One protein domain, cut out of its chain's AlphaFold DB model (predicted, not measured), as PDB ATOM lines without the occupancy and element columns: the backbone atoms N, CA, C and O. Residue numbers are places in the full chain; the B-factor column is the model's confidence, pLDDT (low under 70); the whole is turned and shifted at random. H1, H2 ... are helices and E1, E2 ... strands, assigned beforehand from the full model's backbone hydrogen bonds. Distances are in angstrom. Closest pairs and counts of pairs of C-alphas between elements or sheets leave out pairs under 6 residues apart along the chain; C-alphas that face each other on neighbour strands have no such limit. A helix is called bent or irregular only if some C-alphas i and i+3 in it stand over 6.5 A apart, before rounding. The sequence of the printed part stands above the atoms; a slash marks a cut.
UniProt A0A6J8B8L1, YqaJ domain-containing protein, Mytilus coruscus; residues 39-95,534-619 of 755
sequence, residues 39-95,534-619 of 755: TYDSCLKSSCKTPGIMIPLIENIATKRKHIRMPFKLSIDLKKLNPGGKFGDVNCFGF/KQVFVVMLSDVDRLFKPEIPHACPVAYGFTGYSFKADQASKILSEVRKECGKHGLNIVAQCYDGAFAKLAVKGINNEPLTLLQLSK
ATOM      1  N   THR A  39     214.376 210.988 233.800       65.31
ATOM      2  CA  THR A  39     214.515 210.948 232.333       65.31
ATOM      3  C   THR A  39     214.453 212.352 231.723       65.31
ATOM      4  O   THR A  39     215.227 212.679 230.821       65.31
ATOM      5  N   TYR A  40     213.558 213.210 232.213       61.50
ATOM      6  CA  TYR A  40     213.404 214.584 231.739       61.50
ATOM      7  C   TYR A  40     214.606 215.467 232.114       61.50
ATOM      8  O   TYR A  40     215.132 216.184 231.262       61.50
ATOM      9  N   ASP A  41     215.110 215.340 233.341       59.84
ATOM     10  CA  ASP A  41     216.299 216.040 233.832       59.84
ATOM     11  C   ASP A  41     217.547 215.698 233.012       59.84
ATOM     12  O   ASP A  41     218.372 216.574 232.743       59.84
ATOM     13  N   SER A  42     217.682 214.447 232.557       62.69
ATOM     14  CA  SER A  42     218.790 214.043 231.682       62.69
ATOM     15  C   SER A  42     218.792 214.793 230.338       62.69
ATOM     16  O   SER A  42     219.859 215.120 229.820       62.69
ATOM     17  N   CYS A  43     217.611 215.149 229.811       59.00
ATOM     18  CA  CYS A  43     217.465 215.926 228.575       59.00
ATOM     19  C   CYS A  43     217.758 217.424 228.777       59.00
ATOM     20  O   CYS A  43     218.199 218.094 227.844       59.00
ATOM     21  N   LEU A  44     217.516 217.960 229.980       60.00
ATOM     22  CA  LEU A  44     217.753 219.372 230.305       60.00
ATOM     23  C   LEU A  44     219.215 219.662 230.670       60.00
ATOM     24  O   LEU A  44     219.736 220.718 230.320       60.00
ATOM     25  N   LYS A  45     219.907 218.726 231.335       59.50
ATOM     26  CA  LYS A  45     221.294 218.916 231.807       59.50
ATOM     27  C   LYS A  45     222.317 219.170 230.689       59.50
ATOM     28  O   LYS A  45     223.392 219.692 230.971       59.50
ATOM     29  N   SER A  46     221.998 218.836 229.438       55.00
ATOM     30  CA  SER A  46     222.887 219.015 228.282       55.00
ATOM     31  C   SER A  46     222.665 220.311 227.493       55.00
ATOM     32  O   SER A  46     223.474 220.621 226.620       55.00
ATOM     33  N   SER A  47     221.610 221.089 227.767       59.06
ATOM     34  CA  SER A  47     221.169 222.160 226.864       59.06
ATOM     35  C   SER A  47     221.218 223.555 227.505       59.06
ATOM     36  O   SER A  47     220.329 223.979 228.227       59.06
ATOM     37  N   CYS A  48     222.261 224.305 227.130       62.22
ATOM     38  CA  CYS A  48     222.397 225.764 227.254       62.22
ATOM     39  C   CYS A  48     222.786 226.336 228.641       62.22
ATOM     40  O   CYS A  48     221.949 226.678 229.475       62.22
ATOM     41  N   LYS A  49     224.099 226.549 228.849       72.50
ATOM     42  CA  LYS A  49     224.660 227.254 230.025       72.50
ATOM     43  C   LYS A  49     224.461 228.776 229.991       72.50
ATOM     44  O   LYS A  49     224.679 229.436 231.002       72.50
ATOM     45  N   THR A  50     224.094 229.330 228.839       83.06
ATOM     46  CA  THR A  50     223.962 230.773 228.613       83.06
ATOM     47  C   THR A  50     222.509 231.141 228.319       83.06
ATOM     48  O   THR A  50     221.810 230.344 227.697       83.06
ATOM     49  N   PRO A  51     222.040 232.330 228.726       89.44
ATOM     50  CA  PRO A  51     220.744 232.853 228.302       89.44
ATOM     51  C   PRO A  51     220.607 232.785 226.772       89.44
ATOM     52  O   PRO A  51     221.498 233.238 226.058       89.44
ATOM     53  N   GLY A  52     219.517 232.208 226.264       92.31
ATOM     54  CA  GLY A  52     219.273 232.135 224.824       92.31
ATOM     55  C   GLY A  52     218.104 231.239 224.437       92.31
ATOM     56  O   GLY A  52     217.351 230.753 225.288       92.31
ATOM     57  N   ILE A  53     217.978 231.007 223.127       93.31
ATOM     58  CA  ILE A  53     217.096 229.984 222.558       93.31
ATOM     59  C   ILE A  53     217.775 228.618 222.694       93.31
ATOM     60  O   ILE A  53     218.910 228.418 222.266       93.31
ATOM     61  N   MET A  54     217.070 227.656 223.281       92.12
ATOM     62  CA  MET A  54     217.557 226.303 223.530       92.12
ATOM     63  C   MET A  54     217.325 225.416 222.297       92.12
ATOM     64  O   MET A  54     216.483 224.517 222.317       92.12
ATOM     65  N   ILE A  55     218.075 225.666 221.218       91.88
ATOM     66  CA  ILE A  55     217.943 224.948 219.933       91.88
ATOM     67  C   ILE A  55     217.945 223.413 220.101       91.88
ATOM     68  O   ILE A  55     217.014 222.785 219.596       91.88
ATOM     69  N   PRO A  56     218.853 222.792 220.889       88.81
ATOM     70  CA  PRO A  56     218.850 221.335 221.054       88.81
ATOM     71  C   PRO A  56     217.545 220.774 221.639       88.81
ATOM     72  O   PRO A  56     217.148 219.652 221.327       88.81
ATOM     73  N   LEU A  57     216.845 221.541 222.486       86.88
ATOM     74  CA  LEU A  57     215.540 221.126 223.013       86.88
ATOM     75  C   LEU A  57     214.443 221.260 221.959       86.88
ATOM     76  O   LEU A  57     213.591 220.379 221.868       86.88
ATOM     77  N   ILE A  58     214.476 222.321 221.149       91.12
ATOM     78  CA  ILE A  58     213.545 222.513 220.029       91.12
ATOM     79  C   ILE A  58     213.680 221.355 219.031       91.12
ATOM     80  O   ILE A  58     212.678 220.727 218.687       91.12
ATOM     81  N   GLU A  59     214.907 221.009 218.639       90.44
ATOM     82  CA  GLU A  59     215.213 219.885 217.743       90.44
ATOM     83  C   GLU A  59     214.749 218.541 218.314       90.44
ATOM     84  O   GLU A  59     214.158 217.723 217.604       90.44
ATOM     85  N   ASN A  60     214.966 218.310 219.611       85.69
ATOM     86  CA  ASN A  60     214.529 217.090 220.292       85.69
ATOM     87  C   ASN A  60     212.997 216.969 220.283       85.69
ATOM     88  O   ASN A  60     212.456 215.902 219.974       85.69
ATOM     89  N   ILE A  61     212.289 218.070 220.558       86.00
ATOM     90  CA  ILE A  61     210.821 218.122 220.511       86.00
ATOM     91  C   ILE A  61     210.321 217.866 219.086       86.00
ATOM     92  O   ILE A  61     209.419 217.046 218.905       86.00
ATOM     93  N   ALA A  62     210.923 218.515 218.087       88.19
ATOM     94  CA  ALA A  62     210.589 218.328 216.679       88.19
ATOM     95  C   ALA A  62     210.819 216.879 216.224       88.19
ATOM     96  O   ALA A  62     209.933 216.268 215.630       88.19
ATOM     97  N   THR A  63     211.957 216.285 216.584       87.88
ATOM     98  CA  THR A  63     212.315 214.905 216.222       87.88
ATOM     99  C   THR A  63     211.350 213.898 216.837       87.88
ATOM    100  O   THR A  63     210.795 213.062 216.125       87.88
ATOM    101  N   LYS A  64     211.068 214.009 218.145       82.50
ATOM    102  CA  LYS A  64     210.131 213.111 218.842       82.50
ATOM    103  C   LYS A  64     208.700 213.203 218.316       82.50
ATOM    104  O   LYS A  64     207.904 212.300 218.559       82.50
ATOM    105  N   ARG A  65     208.355 214.291 217.624       76.94
ATOM    106  CA  ARG A  65     206.999 214.571 217.139       76.94
ATOM    107  C   ARG A  65     206.910 214.676 215.620       76.94
ATOM    108  O   ARG A  65     205.865 215.060 215.110       76.94
ATOM    109  N   LYS A  66     207.946 214.255 214.887       77.12
ATOM    110  CA  LYS A  66     208.017 214.334 213.418       77.12
ATOM    111  C   LYS A  66     206.833 213.656 212.712       77.12
ATOM    112  O   LYS A  66     206.448 214.067 211.625       77.12
ATOM    113  N   HIS A  67     206.243 212.639 213.342       74.44
ATOM    114  CA  HIS A  67     205.113 211.874 212.806       74.44
ATOM    115  C   HIS A  67     203.733 212.409 213.217       74.44
ATOM    116  O   HIS A  67     202.724 211.875 212.766       74.44
ATOM    117  N   ILE A  68     203.662 213.443 214.063       71.50
ATOM    118  CA  ILE A  68     202.399 213.965 214.592       71.50
ATOM    119  C   ILE A  68     202.313 215.457 214.281       71.50
ATOM    120  O   ILE A  68     203.066 216.268 214.819       71.50
ATOM    121  N   ARG A  69     201.364 215.843 213.422       71.06
ATOM    122  CA  ARG A  69     201.122 217.244 213.049       71.06
ATOM    123  C   ARG A  69     200.355 217.967 214.164       71.06
ATOM    124  O   ARG A  69     199.204 218.349 213.987       71.06
ATOM    125  N   MET A  70     200.976 218.102 215.335       76.75
ATOM    126  CA  MET A  70     200.363 218.758 216.493       76.75
ATOM    127  C   MET A  70     200.591 220.272 216.454       76.75
ATOM    128  O   MET A  70     201.714 220.711 216.186       76.75
ATOM    129  N   PRO A  71     199.564 221.086 216.743       85.06
ATOM    130  CA  PRO A  71     199.756 222.502 217.001       85.06
ATOM    131  C   PRO A  71     200.441 222.719 218.356       85.06
ATOM    132  O   PRO A  71     200.186 222.009 219.326       85.06
ATOM    133  N   PHE A  72     201.264 223.754 218.452       86.88
ATOM    134  CA  PHE A  72     201.911 224.164 219.693       86.88
ATOM    135  C   PHE A  72     201.527 225.588 220.069       86.88
ATOM    136  O   PHE A  72     201.102 226.399 219.242       86.88
ATOM    137  N   LYS A  73     201.747 225.917 221.337       87.75
ATOM    138  CA  LYS A  73     201.677 227.277 221.855       87.75
ATOM    139  C   LYS A  73     202.955 227.655 222.582       87.75
ATOM    140  O   LYS A  73     203.564 226.824 223.256       87.75
ATOM    141  N   LEU A  74     203.323 228.923 222.474       90.75
ATOM    142  CA  LEU A  74     204.379 229.521 223.283       90.75
ATOM    143  C   LEU A  74     203.759 230.232 224.477       90.75
ATOM    144  O   LEU A  74     202.710 230.858 224.360       90.75
ATOM    145  N   SER A  75     204.414 230.155 225.625       87.06
ATOM    146  CA  SER A  75     204.054 230.936 226.805       87.06
ATOM    147  C   SER A  75     205.299 231.529 227.435       87.06
ATOM    148  O   SER A  75     206.331 230.870 227.443       87.06
ATOM    149  N   ILE A  76     205.221 232.759 227.935       88.81
ATOM    150  CA  ILE A  76     206.321 233.391 228.669       88.81
ATOM    151  C   ILE A  76     205.950 233.536 230.144       88.81
ATOM    152  O   ILE A  76     204.885 234.062 230.465       88.81
ATOM    153  N   ASP A  77     206.821 233.041 231.017       85.38
ATOM    154  CA  ASP A  77     206.668 233.074 232.474       85.38
ATOM    155  C   ASP A  77     207.828 233.854 233.101       85.38
ATOM    156  O   ASP A  77     208.968 233.735 232.648       85.38
ATOM    157  N   LEU A  78     207.549 234.646 234.137       87.50
ATOM    158  CA  LEU A  78     208.529 235.457 234.860       87.50
ATOM    159  C   LEU A  78     208.629 234.981 236.304       87.50
ATOM    160  O   LEU A  78     207.654 234.992 237.052       87.50
ATOM    161  N   LYS A  79     209.843 234.672 236.752       85.19
ATOM    162  CA  LYS A  79     210.109 234.316 238.147       85.19
ATOM    163  C   LYS A  79     211.050 235.321 238.777       85.19
ATOM    164  O   LYS A  79     212.093 235.648 238.217       85.19
ATOM    165  N   LYS A  80     210.678 235.818 239.959       85.69
ATOM    166  CA  LYS A  80     211.550 236.683 240.757       85.69
ATOM    167  C   LYS A  80     212.778 235.896 241.204       85.69
ATOM    168  O   LYS A  80     212.663 234.747 241.622       85.69
ATOM    169  N   LEU A  81     213.933 236.537 241.120       82.94
ATOM    170  CA  LEU A  81     215.172 236.037 241.698       82.94
ATOM    171  C   LEU A  81     215.252 236.511 243.150       82.94
ATOM    172  O   LEU A  81     214.816 237.620 243.472       82.94
ATOM    173  N   ASN A  82     215.788 235.667 244.031       74.88
ATOM    174  CA  ASN A  82     215.896 236.008 245.445       74.88
ATOM    175  C   ASN A  82     216.803 237.242 245.636       74.88
ATOM    176  O   ASN A  82     217.842 237.359 244.988       74.88
ATOM    177  N   PRO A  83     216.468 238.186 246.522       61.16
ATOM    178  CA  PRO A  83     217.401 239.248 246.880       61.16
ATOM    179  C   PRO A  83     218.695 238.645 247.459       61.16
ATOM    180  O   PRO A  83     218.637 237.743 248.286       61.16
ATOM    181  N   GLY A  84     219.864 239.121 247.020       57.06
ATOM    182  CA  GLY A  84     221.164 238.723 247.586       57.06
ATOM    183  C   GLY A  84     221.840 237.495 246.965       57.06
ATOM    184  O   GLY A  84     222.994 237.225 247.288       57.06
ATOM    185  N   GLY A  85     221.193 236.777 246.044       62.66
ATOM    186  CA  GLY A  85     221.908 235.758 245.269       62.66
ATOM    187  C   GLY A  85     222.880 236.391 244.267       62.66
ATOM    188  O   GLY A  85     222.652 237.495 243.767       62.66
ATOM    189  N   LYS A  86     223.970 235.678 243.952       67.50
ATOM    190  CA  LYS A  86     224.922 236.044 242.889       67.50
ATOM    191  C   LYS A  86     224.302 235.775 241.513       67.50
ATOM    192  O   LYS A  86     224.732 234.886 240.787       67.50
ATOM    193  N   PHE A  87     223.239 236.502 241.188       71.88
ATOM    194  CA  PHE A  87     222.607 236.437 239.875       71.88
ATOM    195  C   PHE A  87     223.418 237.248 238.857       71.88
ATOM    196  O   PHE A  87     224.113 238.205 239.214       71.88
ATOM    197  N   GLY A  88     223.352 236.830 237.593       81.94
ATOM    198  CA  GLY A  88     224.009 237.519 236.486       81.94
ATOM    199  C   GLY A  88     223.398 238.891 236.185       81.94
ATOM    200  O   GLY A  88     222.507 239.385 236.880       81.94
ATOM    201  N   ASP A  89     223.884 239.511 235.118       88.19
ATOM    202  CA  ASP A  89     223.314 240.754 234.605       88.19
ATOM    203  C   ASP A  89     222.040 240.480 233.794       88.19
ATOM    204  O   ASP A  89     221.768 239.356 233.365       88.19
ATOM    205  N   VAL A  90     221.260 241.533 233.556       90.25
ATOM    206  CA  VAL A  90     220.167 241.528 232.582       90.25
ATOM    207  C   VAL A  90     220.711 241.101 231.221       90.25
ATOM    208  O   VAL A  90     221.561 241.781 230.648       90.25
ATOM    209  N   ASN A  91     220.181 239.998 230.703       92.12
ATOM    210  CA  ASN A  91     220.482 239.442 229.393       92.12
ATOM    211  C   ASN A  91     219.170 238.905 228.809       92.12
ATOM    212  O   ASN A  91     218.682 237.840 229.197       92.12
ATOM    213  N   CYS A  92     218.588 239.683 227.905       91.00
ATOM    214  CA  CYS A  92     217.380 239.352 227.166       91.00
ATOM    215  C   CYS A  92     217.732 238.978 225.711       91.00
ATOM    216  O   CYS A  92     216.941 239.255 224.817       91.00
ATOM    217  N   PHE A  93     218.911 238.385 225.476       88.62
ATOM    218  CA  PHE A  93     219.458 237.978 224.166       88.62
ATOM    219  C   PHE A  93     219.588 239.130 223.161       88.62
ATOM    220  O   PHE A  93     219.289 238.977 221.979       88.62
ATOM    221  N   GLY A  94     219.967 240.316 223.639       89.19
ATOM    222  CA  GLY A  94     220.104 241.504 222.799       89.19
ATOM    223  C   GLY A  94     218.804 242.290 222.606       89.19
ATOM    224  O   GLY A  94     218.819 243.324 221.940       89.19
ATOM    225  N   PHE A  95     217.693 241.861 223.217       90.50
ATOM    226  CA  PHE A  95     216.423 242.599 223.218       90.50
ATOM    227  C   PHE A  95     216.245 243.515 224.447       90.50
ATOM    228  O   PHE A  95     215.212 244.172 224.609       90.50
ATOM    229  N   LYS A 534     216.861 240.775 238.163       88.31
ATOM    230  CA  LYS A 534     215.884 240.661 239.261       88.31
ATOM    231  C   LYS A 534     214.833 239.598 238.985       88.31
ATOM    232  O   LYS A 534     214.167 239.140 239.912       88.31
ATOM    233  N   GLN A 535     214.688 239.201 237.726       89.69
ATOM    234  CA  GLN A 535     213.775 238.161 237.290       89.69
ATOM    235  C   GLN A 535     214.449 237.286 236.230       89.69
ATOM    236  O   GLN A 535     215.293 237.755 235.464       89.69
ATOM    237  N   VAL A 536     214.052 236.019 236.175       89.81
ATOM    238  CA  VAL A 536     214.290 235.135 235.033       89.81
ATOM    239  C   VAL A 536     212.985 235.027 234.257       89.81
ATOM    240  O   VAL A 536     211.934 234.797 234.857       89.81
ATOM    241  N   PHE A 537     213.033 235.218 232.943       90.75
ATOM    242  CA  PHE A 537     211.925 234.847 232.073       90.75
ATOM    243  C   PHE A 537     212.229 233.502 231.425       90.75
ATOM    244  O   PHE A 537     213.373 233.213 231.074       90.75
ATOM    245  N   VAL A 538     211.200 232.681 231.250       90.12
ATOM    246  CA  VAL A 538     211.297 231.393 230.569       90.12
ATOM    247  C   VAL A 538     210.208 231.335 229.513       90.12
ATOM    248  O   VAL A 538     209.035 231.564 229.804       90.12
ATOM    249  N   VAL A 539     210.600 231.030 228.280       91.94
ATOM    250  CA  VAL A 539     209.670 230.737 227.195       91.94
ATOM    251  C   VAL A 539     209.436 229.238 227.173       91.94
ATOM    252  O   VAL A 539     210.352 228.445 226.959       91.94
ATOM    253  N   MET A 540     208.190 228.862 227.398       89.69
ATOM    254  CA  MET A 540     207.722 227.493 227.475       89.69
ATOM    255  C   MET A 540     206.952 227.148 226.201       89.69
ATOM    256  O   MET A 540     205.937 227.779 225.891       89.69
ATOM    257  N   LEU A 541     207.400 226.118 225.492       88.44
ATOM    258  CA  LEU A 541     206.680 225.506 224.384       88.44
ATOM    259  C   LEU A 541     205.775 224.407 224.932       88.44
ATOM    260  O   LEU A 541     206.241 223.494 225.610       88.44
ATOM    261  N   SER A 542     204.480 224.492 224.653       84.88
ATOM    262  CA  SER A 542     203.495 223.506 225.094       84.88
ATOM    263  C   SER A 542     202.670 223.005 223.924       84.88
ATOM    264  O   SER A 542     202.398 223.742 222.981       84.88
ATOM    265  N   ASP A 543     202.208 221.771 224.030       80.19
ATOM    266  CA  ASP A 543     201.147 221.257 223.171       80.19
ATOM    267  C   ASP A 543     199.835 222.031 223.402       80.19
ATOM    268  O   ASP A 543     199.565 222.504 224.520       80.19
ATOM    269  N   VAL A 544     199.008 222.170 222.365       73.50
ATOM    270  CA  VAL A 544     197.628 222.642 222.540       73.50
ATOM    271  C   VAL A 544     196.743 221.566 223.169       73.50
ATOM    272  O   VAL A 544     195.856 221.912 223.952       73.50
ATOM    273  N   ASP A 545     197.031 220.287 222.919       69.31
ATOM    274  CA  ASP A 545     196.283 219.157 223.461       69.31
ATOM    275  C   ASP A 545     196.819 218.752 224.845       69.31
ATOM    276  O   ASP A 545     197.636 217.848 225.033       69.31
ATOM    277  N   ARG A 546     196.367 219.487 225.868       55.34
ATOM    278  CA  ARG A 546     196.793 219.310 227.269       55.34
ATOM    279  C   ARG A 546     196.403 217.950 227.874       55.34
ATOM    280  O   ARG A 546     196.800 217.669 229.010       55.34
ATOM    281  N   LEU A 547     195.620 217.113 227.192       50.38
ATOM    282  CA  LEU A 547     194.816 216.086 227.858       50.38
ATOM    283  C   LEU A 547     195.304 214.641 227.683       50.38
ATOM    284  O   LEU A 547     194.952 213.820 228.523       50.38
ATOM    285  N   PHE A 548     196.182 214.320 226.726       50.06
ATOM    286  CA  PHE A 548     196.384 212.906 226.365       50.06
ATOM    287  C   PHE A 548     197.221 212.050 227.347       50.06
ATOM    288  O   PHE A 548     196.915 210.875 227.525       50.06
ATOM    289  N   LYS A 549     198.259 212.586 228.022       58.72
ATOM    290  CA  LYS A 549     199.093 211.813 228.985       58.72
ATOM    291  C   LYS A 549     199.551 212.646 230.194       58.72
ATOM    292  O   LYS A 549     200.450 213.466 230.036       58.72
ATOM    293  N   PRO A 550     198.954 212.486 231.390       52.34
ATOM    294  CA  PRO A 550     199.217 213.340 232.556       52.34
ATOM    295  C   PRO A 550     200.606 213.182 233.183       52.34
ATOM    296  O   PRO A 550     201.030 214.054 233.933       52.34
ATOM    297  N   GLU A 551     201.317 212.105 232.863       55.00
ATOM    298  CA  GLU A 551     202.651 211.848 233.403       55.00
ATOM    299  C   GLU A 551     203.768 212.553 232.618       55.00
ATOM    300  O   GLU A 551     204.893 212.631 233.098       55.00
ATOM    301  N   ILE A 552     203.481 213.103 231.430       58.91
ATOM    302  CA  ILE A 552     204.484 213.751 230.573       58.91
ATOM    303  C   ILE A 552     204.508 215.263 230.847       58.91
ATOM    304  O   ILE A 552     203.451 215.898 230.803       58.91
ATOM    305  N   PRO A 553     205.687 215.882 231.057       59.78
ATOM    306  CA  PRO A 553     205.817 217.334 231.132       59.78
ATOM    307  C   PRO A 553     205.173 218.020 229.916       59.78
ATOM    308  O   PRO A 553     205.598 217.851 228.776       59.78
ATOM    309  N   HIS A 554     204.111 218.788 230.166       66.56
ATOM    310  CA  HIS A 554     203.274 219.396 229.122       66.56
ATOM    311  C   HIS A 554     203.866 220.654 228.486       66.56
ATOM    312  O   HIS A 554     203.337 221.153 227.492       66.56
ATOM    313  N   ALA A 555     204.923 221.180 229.091       77.12
ATOM    314  CA  ALA A 555     205.585 222.396 228.684       77.12
ATOM    315  C   ALA A 555     207.092 222.184 228.812       77.12
ATOM    316  O   ALA A 555     207.566 221.791 229.878       77.12
ATOM    317  N   CYS A 556     207.829 222.460 227.743       81.69
ATOM    318  CA  CYS A 556     209.282 222.410 227.737       81.69
ATOM    319  C   CYS A 556     209.842 223.829 227.665       81.69
ATOM    320  O   CYS A 556     209.360 224.614 226.841       81.69
ATOM    321  N   PRO A 557     210.847 224.178 228.485       87.81
ATOM    322  CA  PRO A 557     211.564 225.424 228.286       87.81
ATOM    323  C   PRO A 557     212.284 225.355 226.935       87.81
ATOM    324  O   PRO A 557     212.950 224.371 226.629       87.81
ATOM    325  N   VAL A 558     212.100 226.378 226.108       91.12
ATOM    326  CA  VAL A 558     212.749 226.501 224.791       91.12
ATOM    327  C   VAL A 558     213.550 227.789 224.657       91.12
ATOM    328  O   VAL A 558     214.322 227.933 223.716       91.12
ATOM    329  N   ALA A 559     213.404 228.721 225.598       93.50
ATOM    330  CA  ALA A 559     214.319 229.838 225.788       93.50
ATOM    331  C   ALA A 559     214.253 230.326 227.240       93.50
ATOM    332  O   ALA A 559     213.231 230.153 227.907       93.50
ATOM    333  N   TYR A 560     215.315 230.956 227.736       92.69
ATOM    334  CA  TYR A 560     215.316 231.576 229.066       92.69
ATOM    335  C   TYR A 560     216.320 232.714 229.152       92.69
ATOM    336  O   TYR A 560     217.416 232.598 228.609       92.69
ATOM    337  N   GLY A 561     215.970 233.797 229.835       92.44
ATOM    338  CA  GLY A 561     216.866 234.932 230.001       92.44
ATOM    339  C   GLY A 561     216.601 235.713 231.271       92.44
ATOM    340  O   GLY A 561     215.732 235.373 232.072       92.44
ATOM    341  N   PHE A 562     217.381 236.763 231.469       92.25
ATOM    342  CA  PHE A 562     217.397 237.544 232.695       92.25
ATOM    343  C   PHE A 562     216.946 238.973 232.432       92.25
ATOM    344  O   PHE A 562     217.401 239.622 231.492       92.25
ATOM    345  N   THR A 563     216.076 239.489 233.293       91.44
ATOM    346  CA  THR A 563     215.533 240.844 233.178       91.44
ATOM    347  C   THR A 563     215.525 241.568 234.522       91.44
ATOM    348  O   THR A 563     215.704 240.964 235.584       91.44
ATOM    349  N   GLY A 564     215.401 242.895 234.469       88.12
ATOM    350  CA  GLY A 564     215.291 243.750 235.650       88.12
ATOM    351  C   GLY A 564     213.893 243.670 236.273       88.12
ATOM    352  O   GLY A 564     213.158 242.715 236.058       88.12
ATOM    353  N   TYR A 565     213.490 244.693 237.031       78.94
ATOM    354  CA  TYR A 565     212.112 244.785 237.550       78.94
ATOM    355  C   TYR A 565     211.071 245.147 236.480       78.94
ATOM    356  O   TYR A 565     209.872 245.051 236.729       78.94
ATOM    357  N   SER A 566     211.515 245.599 235.307       77.75
ATOM    358  CA  SER A 566     210.651 246.014 234.208       77.75
ATOM    359  C   SER A 566     210.976 245.208 232.956       77.75
ATOM    360  O   SER A 566     211.938 245.522 232.254       77.75
ATOM    361  N   PHE A 567     210.158 244.202 232.660       83.56
ATOM    362  CA  PHE A 567     210.194 243.502 231.381       83.56
ATOM    363  C   PHE A 567     209.113 244.090 230.475       83.56
ATOM    364  O   PHE A 567     207.925 244.024 230.792       83.56
ATOM    365  N   LYS A 568     209.512 244.780 229.402       84.69
ATOM    366  CA  LYS A 568     208.568 245.526 228.558       84.69
ATOM    367  C   LYS A 568     207.854 244.587 227.586       84.69
ATOM    368  O   LYS A 568     208.445 243.648 227.063       84.69
ATOM    369  N   ALA A 569     206.603 244.916 227.272       83.12
ATOM    370  CA  ALA A 569     205.793 244.174 226.307       83.12
ATOM    371  C   ALA A 569     206.458 244.056 224.918       83.12
ATOM    372  O   ALA A 569     206.471 242.979 224.334       83.12
ATOM    373  N   ASP A 570     207.073 245.136 224.424       84.12
ATOM    374  CA  ASP A 570     207.827 245.137 223.159       84.12
ATOM    375  C   ASP A 570     208.998 244.133 223.175       84.12
ATOM    376  O   ASP A 570     209.191 243.376 222.227       84.12
ATOM    377  N   GLN A 571     209.731 244.052 224.291       88.25
ATOM    378  CA  GLN A 571     210.842 243.106 224.447       88.25
ATOM    379  C   GLN A 571     210.343 241.660 224.413       88.25
ATOM    380  O   GLN A 571     210.880 240.838 223.675       88.25
ATOM    381  N   ALA A 572     209.279 241.362 225.165       87.62
ATOM    382  CA  ALA A 572     208.653 240.043 225.170       87.62
ATOM    383  C   ALA A 572     208.144 239.639 223.775       87.62
ATOM    384  O   ALA A 572     208.348 238.499 223.359       87.62
ATOM    385  N   SER A 573     207.527 240.574 223.044       86.12
ATOM    386  CA  SER A 573     207.033 240.358 221.678       86.12
ATOM    387  C   SER A 573     208.167 239.986 220.716       86.12
ATOM    388  O   SER A 573     208.088 238.966 220.028       86.12
ATOM    389  N   LYS A 574     209.272 240.745 220.733       90.81
ATOM    390  CA  LYS A 574     210.465 240.469 219.914       90.81
ATOM    391  C   LYS A 574     211.076 239.102 220.228       90.81
ATOM    392  O   LYS A 574     211.320 238.320 219.311       90.81
ATOM    393  N   ILE A 575     211.229 238.774 221.513       91.88
ATOM    394  CA  ILE A 575     211.740 237.470 221.961       91.88
ATOM    395  C   ILE A 575     210.847 236.329 221.461       91.88
ATOM    396  O   ILE A 575     211.341 235.360 220.889       91.88
ATOM    397  N   LEU A 576     209.528 236.430 221.643       91.75
ATOM    398  CA  LEU A 576     208.593 235.391 221.204       91.75
ATOM    399  C   LEU A 576     208.536 235.255 219.685       91.75
ATOM    400  O   LEU A 576     208.361 234.140 219.191       91.75
ATOM    401  N   SER A 577     208.693 236.354 218.945       92.00
ATOM    402  CA  SER A 577     208.815 236.329 217.488       92.00
ATOM    403  C   SER A 577     210.047 235.536 217.049       92.00
ATOM    404  O   SER A 577     209.931 234.666 216.186       92.00
ATOM    405  N   GLU A 578     211.203 235.762 217.679       95.06
ATOM    406  CA  GLU A 578     212.435 235.040 217.341       95.06
ATOM    407  C   GLU A 578     212.347 233.555 217.724       95.06
ATOM    408  O   GLU A 578     212.649 232.684 216.909       95.06
ATOM    409  N   VAL A 579     211.818 233.238 218.911       95.12
ATOM    410  CA  VAL A 579     211.581 231.843 219.326       95.12
ATOM    411  C   VAL A 579     210.598 231.145 218.384       95.12
ATOM    412  O   VAL A 579     210.808 229.987 218.023       95.12
ATOM    413  N   ARG A 580     209.531 231.831 217.951       95.12
ATOM    414  CA  ARG A 580     208.563 231.295 216.983       95.12
ATOM    415  C   ARG A 580     209.223 231.009 215.640       95.12
ATOM    416  O   ARG A 580     208.974 229.947 215.072       95.12
ATOM    417  N   LYS A 581     210.036 231.940 215.137       95.81
ATOM    418  CA  LYS A 581     210.787 231.773 213.889       95.81
ATOM    419  C   LYS A 581     211.703 230.557 213.976       95.81
ATOM    420  O   LYS A 581     211.686 229.737 213.065       95.81
ATOM    421  N   GLU A 582     212.429 230.405 215.082       96.62
ATOM    422  CA  GLU A 582     213.297 229.250 215.303       96.62
ATOM    423  C   GLU A 582     212.499 227.942 215.363       96.62
ATOM    424  O   GLU A 582     212.795 227.016 214.620       96.62
ATOM    425  N   CYS A 583     211.409 227.883 216.135       94.69
ATOM    426  CA  CYS A 583     210.511 226.720 216.161       94.69
ATOM    427  C   CYS A 583     209.998 226.344 214.756       94.69
ATOM    428  O   CYS A 583     209.944 225.163 214.408       94.69
ATOM    429  N   GLY A 584     209.658 227.344 213.936       94.25
ATOM    430  CA  GLY A 584     209.202 227.153 212.561       94.25
ATOM    431  C   GLY A 584     210.254 226.520 211.648       94.25
ATOM    432  O   GLY A 584     209.900 225.656 210.846       94.25
ATOM    433  N   LYS A 585     211.544 226.868 211.803       96.31
ATOM    434  CA  LYS A 585     212.648 226.225 211.056       96.31
ATOM    435  C   LYS A 585     212.716 224.717 211.306       96.31
ATOM    436  O   LYS A 585     213.067 223.964 210.406       96.31
ATOM    437  N   HIS A 586     212.320 224.283 212.503       94.12
ATOM    438  CA  HIS A 586     212.287 222.876 212.917       94.12
ATOM    439  C   HIS A 586     210.922 222.206 212.688       94.12
ATOM    440  O   HIS A 586     210.665 221.120 213.201       94.12
ATOM    441  N   GLY A 587     210.020 222.835 211.925       92.56
ATOM    442  CA  GLY A 587     208.720 222.261 211.558       92.56
ATOM    443  C   GLY A 587     207.662 222.281 212.667       92.56
ATOM    444  O   GLY A 587     206.623 221.631 212.534       92.56
ATOM    445  N   LEU A 588     207.882 223.021 213.758       91.44
ATOM    446  CA  LEU A 588     206.909 223.154 214.841       91.44
ATOM    447  C   LEU A 588     205.886 224.248 214.509       91.44
ATOM    448  O   LEU A 588     206.222 225.427 214.381       91.44
ATOM    449  N   ASN A 589     204.613 223.866 214.406       91.25
ATOM    450  CA  ASN A 589     203.529 224.795 214.094       91.25
ATOM    451  C   ASN A 589     203.034 225.527 215.353       91.25
ATOM    452  O   ASN A 589     202.249 224.975 216.125       91.25
ATOM    453  N   ILE A 590     203.466 226.774 215.555       91.38
ATOM    454  CA  ILE A 590     203.003 227.615 216.669       91.38
ATOM    455  C   ILE A 590     201.705 228.337 216.284       91.38
ATOM    456  O   ILE A 590     201.731 229.272 215.482       91.38
ATOM    457  N   VAL A 591     200.588 227.945 216.901       85.50
ATOM    458  CA  VAL A 591     199.247 228.501 216.629       85.50
ATOM    459  C   VAL A 591     198.777 229.518 217.665       85.50
ATOM    460  O   VAL A 591     197.846 230.273 217.399       85.50
ATOM    461  N   ALA A 592     199.408 229.559 218.841       83.19
ATOM    462  CA  ALA A 592     199.046 230.497 219.898       83.19
ATOM    463  C   ALA A 592     200.262 230.983 220.694       83.19
ATOM    464  O   ALA A 592     201.262 230.279 220.849       83.19
ATOM    465  N   GLN A 593     200.147 232.196 221.230       86.00
ATOM    466  CA  GLN A 593     201.104 232.797 222.151       86.00
ATOM    467  C   GLN A 593     200.348 233.257 223.396       86.00
ATOM    468  O   GLN A 593     199.304 233.899 223.298       86.00
ATOM    469  N   CYS A 594     200.855 232.901 224.568       77.25
ATOM    470  CA  CYS A 594     200.293 233.280 225.853       77.25
ATOM    471  C   CYS A 594     201.307 234.117 226.623       77.25
ATOM    472  O   CYS A 594     202.498 233.806 226.665       77.25
ATOM    473  N   TYR A 595     200.814 235.151 227.285       74.25
ATOM    474  CA  TYR A 595     201.625 236.011 228.124       74.25
ATOM    475  C   TYR A 595     201.118 235.937 229.562       74.25
ATOM    476  O   TYR A 595     199.923 235.734 229.783       74.25
ATOM    477  N   ASP A 596     202.016 236.100 230.532       66.12
ATOM    478  CA  ASP A 596     201.631 236.320 231.926       66.12
ATOM    479  C   ASP A 596     200.664 237.524 232.040       66.12
ATOM    480  O   ASP A 596     200.683 238.434 231.207       66.12
ATOM    481  N   GLY A 597     199.818 237.559 233.072       56.19
ATOM    482  CA  GLY A 597     198.826 238.614 233.308       56.19
ATOM    483  C   GLY A 597     199.428 240.026 233.382       56.19
ATOM    484  O   GLY A 597     198.753 241.005 233.059       56.19
ATOM    485  N   ALA A 598     200.725 240.139 233.694       53.59
ATOM    486  CA  ALA A 598     201.500 241.383 233.610       53.59
ATOM    487  C   ALA A 598     201.583 241.979 232.184       53.59
ATOM    488  O   ALA A 598     201.873 243.164 232.013       53.59
ATOM    489  N   PHE A 599     201.277 241.186 231.155       56.25
ATOM    490  CA  PHE A 599     201.308 241.549 229.739       56.25
ATOM    491  C   PHE A 599     199.923 241.566 229.098       56.25
ATOM    492  O   PHE A 599     199.812 241.417 227.882       56.25
ATOM    493  N   ALA A 600     198.864 241.820 229.877       56.50
ATOM    494  CA  ALA A 600     197.497 241.955 229.366       56.50
ATOM    495  C   ALA A 600     197.397 242.851 228.112       56.50
ATOM    496  O   ALA A 600     196.572 242.598 227.242       56.50
ATOM    497  N   LYS A 601     198.289 243.846 227.965       56.09
ATOM    498  CA  LYS A 601     198.412 244.688 226.761       56.09
ATOM    499  C   LYS A 601     198.677 243.903 225.468       56.09
ATOM    500  O   LYS A 601     198.085 244.249 224.458       56.09
ATOM    501  N   LEU A 602     199.510 242.862 225.497       55.41
ATOM    502  CA  LEU A 602     199.811 242.010 224.334       55.41
ATOM    503  C   LEU A 602     198.672 241.036 224.006       55.41
ATOM    504  O   LEU A 602     198.593 240.535 222.893       55.41
ATOM    505  N   ALA A 603     197.774 240.780 224.961       57.69
ATOM    506  CA  ALA A 603     196.562 240.000 224.719       57.69
ATOM    507  C   ALA A 603     195.451 240.832 224.056       57.69
ATOM    508  O   ALA A 603     194.540 240.274 223.451       57.69
ATOM    509  N   VAL A 604     195.506 242.161 224.179       60.91
ATOM    510  CA  VAL A 604     194.461 243.066 223.677       60.91
ATOM    511  C   VAL A 604     194.915 243.959 222.528       60.91
ATOM    512  O   VAL A 604     194.077 244.664 221.962       60.91
ATOM    513  N   LYS A 605     196.207 243.941 222.175       67.50
ATOM    514  CA  LYS A 605     196.784 244.693 221.059       67.50
ATOM    515  C   LYS A 605     197.735 243.840 220.222       67.50
ATOM    516  O   LYS A 605     198.480 243.034 220.773       67.50
ATOM    517  N   GLY A 606     197.690 244.039 218.910       64.56
ATOM    518  CA  GLY A 606     198.522 243.353 217.933       64.56
ATOM    519  C   GLY A 606     199.903 243.980 217.796       64.56
ATOM    520  O   GLY A 606     200.262 244.928 218.502       64.56
ATOM    521  N   ILE A 607     200.702 243.416 216.890       57.34
ATOM    522  CA  ILE A 607     202.097 243.825 216.682       57.34
ATOM    523  C   ILE A 607     202.215 245.257 216.144       57.34
ATOM    524  O   ILE A 607     203.178 245.947 216.466       57.34
ATOM    525  N   ASN A 608     201.203 245.735 215.413       71.44
ATOM    526  CA  ASN A 608     201.116 247.106 214.912       71.44
ATOM    527  C   ASN A 608     200.341 248.017 215.883       71.44
ATOM    528  O   ASN A 608     199.907 249.106 215.511       71.44
ATOM    529  N   ASN A 609     200.189 247.588 217.145       72.00
ATOM    530  CA  ASN A 609     199.482 248.287 218.220       72.00
ATOM    531  C   ASN A 609     197.964 248.472 217.978       72.00
ATOM    532  O   ASN A 609     197.296 249.213 218.711       72.00
ATOM    533  N   GLU A 610     197.412 247.763 216.995       79.56
ATOM    534  CA  GLU A 610     195.991 247.685 216.676       79.56
ATOM    535  C   GLU A 610     195.218 246.941 217.776       79.56
ATOM    536  O   GLU A 610     195.741 245.993 218.363       79.56
ATOM    537  N   PRO A 611     193.988 247.350 218.119       77.69
ATOM    538  CA  PRO A 611     193.202 246.658 219.132       77.69
ATOM    539  C   PRO A 611     192.732 245.288 218.622       77.69
ATOM    540  O   PRO A 611     192.046 245.192 217.610       77.69
ATOM    541  N   LEU A 612     193.040 244.227 219.370       61.53
ATOM    542  CA  LEU A 612     192.578 242.856 219.100       61.53
ATOM    543  C   LEU A 612     191.234 242.539 219.768       61.53
ATOM    544  O   LEU A 612     190.674 241.465 219.574       61.53
ATOM    545  N   THR A 613     190.721 243.453 220.597       67.56
ATOM    546  CA  THR A 613     189.439 243.291 221.294       67.56
ATOM    547  C   THR A 613     188.586 244.544 221.145       67.56
ATOM    548  O   THR A 613     189.105 245.662 221.173       67.56
ATOM    549  N   LEU A 614     187.263 244.369 221.075       59.19
ATOM    550  CA  LEU A 614     186.300 245.479 221.047       59.19
ATOM    551  C   LEU A 614     186.433 246.396 222.270       59.19
ATOM    552  O   LEU A 614     186.297 247.614 222.156       59.19
ATOM    553  N   LEU A 615     186.749 245.827 223.438       60.16
ATOM    554  CA  LEU A 615     186.979 246.602 224.656       60.16
ATOM    555  C   LEU A 615     188.211 247.506 224.525       60.16
ATOM    556  O   LEU A 615     188.167 248.665 224.932       60.16
ATOM    557  N   GLN A 616     189.310 246.996 223.962       73.06
ATOM    558  CA  GLN A 616     190.505 247.807 223.745       73.06
ATOM    559  C   GLN A 616     190.289 248.857 222.653       73.06
ATOM    560  O   GLN A 616     190.707 249.992 222.847       73.06
ATOM    561  N   LEU A 617     189.572 248.518 221.577       76.69
ATOM    562  CA  LEU A 617     189.155 249.480 220.553       76.69
ATOM    563  C   LEU A 617     188.336 250.620 221.172       76.69
ATOM    564  O   LEU A 617     188.637 251.788 220.957       76.69
ATOM    565  N   SER A 618     187.359 250.290 222.020       66.38
ATOM    566  CA  SER A 618     186.522 251.280 222.711       66.38
ATOM    567  C   SER A 618     187.345 252.196 223.623       66.38
ATOM    568  O   SER A 618     187.127 253.404 223.653       66.38
ATOM    569  N   LYS A 619     188.333 251.639 224.341       73.56
ATOM    570  CA  LYS A 619     189.274 252.421 225.161       73.56
ATOM    571  C   LYS A 619     190.150 253.344 224.318       73.56
ATOM    572  O   LYS A 619     190.409 254.468 224.740       73.56
TER     573      LYS A 619
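Overview. This is residues 39 to 95 and 534 to 619 of the 755 residues of the protein "YqaJ domain-containing protein" of Mytilus coruscus (UniProt A0A6J8B8L1). A strongly twisted four-stranded sheet has the long helix H3 lying slantwise over one face, while H2 packs on edge strand E3 where that strand bends. H4 sits at the end of E4, and small H5 and H1 lie far out at opposite ends of the longest axis. The 143 printed residues, with five named helices and four named strands, run H1 H2 E1 E2 E3 H3 E4 H4 H5; the mixed sheet has the order E3 E2 E1 E4, with E1 and E4 parallel and the other neighbours antiparallel. The class is mixed, helices and strands, and the whole is compact, with a radius of gyration of the C-alphas of 16.1 A and spans of 47 by 42 by 28 A.

Along the chain. Start in the sheet: find C-alpha 71 at (199.756, 222.502, 217.001), where E1, residues 71 to 80, begins its 30.1 A. E2 is residues 535 to 543, 25.4 A; E3 is residues 555 to 563, 21.4 A, and bends by 67 degrees at residue 558; E4 is residues 589 to 595, 18.1 A. H3, residues 569 to 585, runs 24.5 A from C-alpha 569 at (205.793, 244.174, 226.307). H1 is residues 39 to 44, H2 residues 55 to 64, H4 residues 597 to 604, and H5 residues 614 to 619, ending at (189.274, 252.421, 225.161). H4 is irregular: C-alphas 598 and 601 are 8.2 A apart.

Arrangement. Look first across the sheet, where N 75 and O 540 of E1 and E2 are 2.8 A apart, N 537 and O 561 of E2 and hairpin partner E3 2.8 A, and N 74 and O 592 of E1 and E4 3.0 A. H3 makes two layers with the sheet, a helix on one face, at a height of 8.1 A over E2 and E1. E3, H3 and E4 form a split strand-helix-strand unit, two strands running the same way with E2 and E1 between them; its crossover is right-handed. H2 lies only just over E3, with 3 of its C-alphas falling on it; the closest C-alphas, Ile 58 and Val 558, are 6.3 A apart. H3 touches H4 with residues 569 to 573 alone, the closest C-alphas being Ala 569 and Phe 599, 6.2 A. Every O i to N i+4 pair is within hydrogen-bond range in H2, H3 and H5, against 1 of 2 in H1 and 1 of 4 in H4, where 4 of 5 O i to N i+3 pairs are.

Size, cuts and confidence. The C-alphas farthest apart, Ser 42 and Ser 618, are 50.1 A apart. Residues 96 to 533 are not printed, and C-alphas 95 and 534 are 16.2 A apart across the cut. The link from E2 to E3 is long. Mean pLDDT of the printed part is 78.6, with residues 39 to 48, 545 to 554 and 596 to 607 among those under 70.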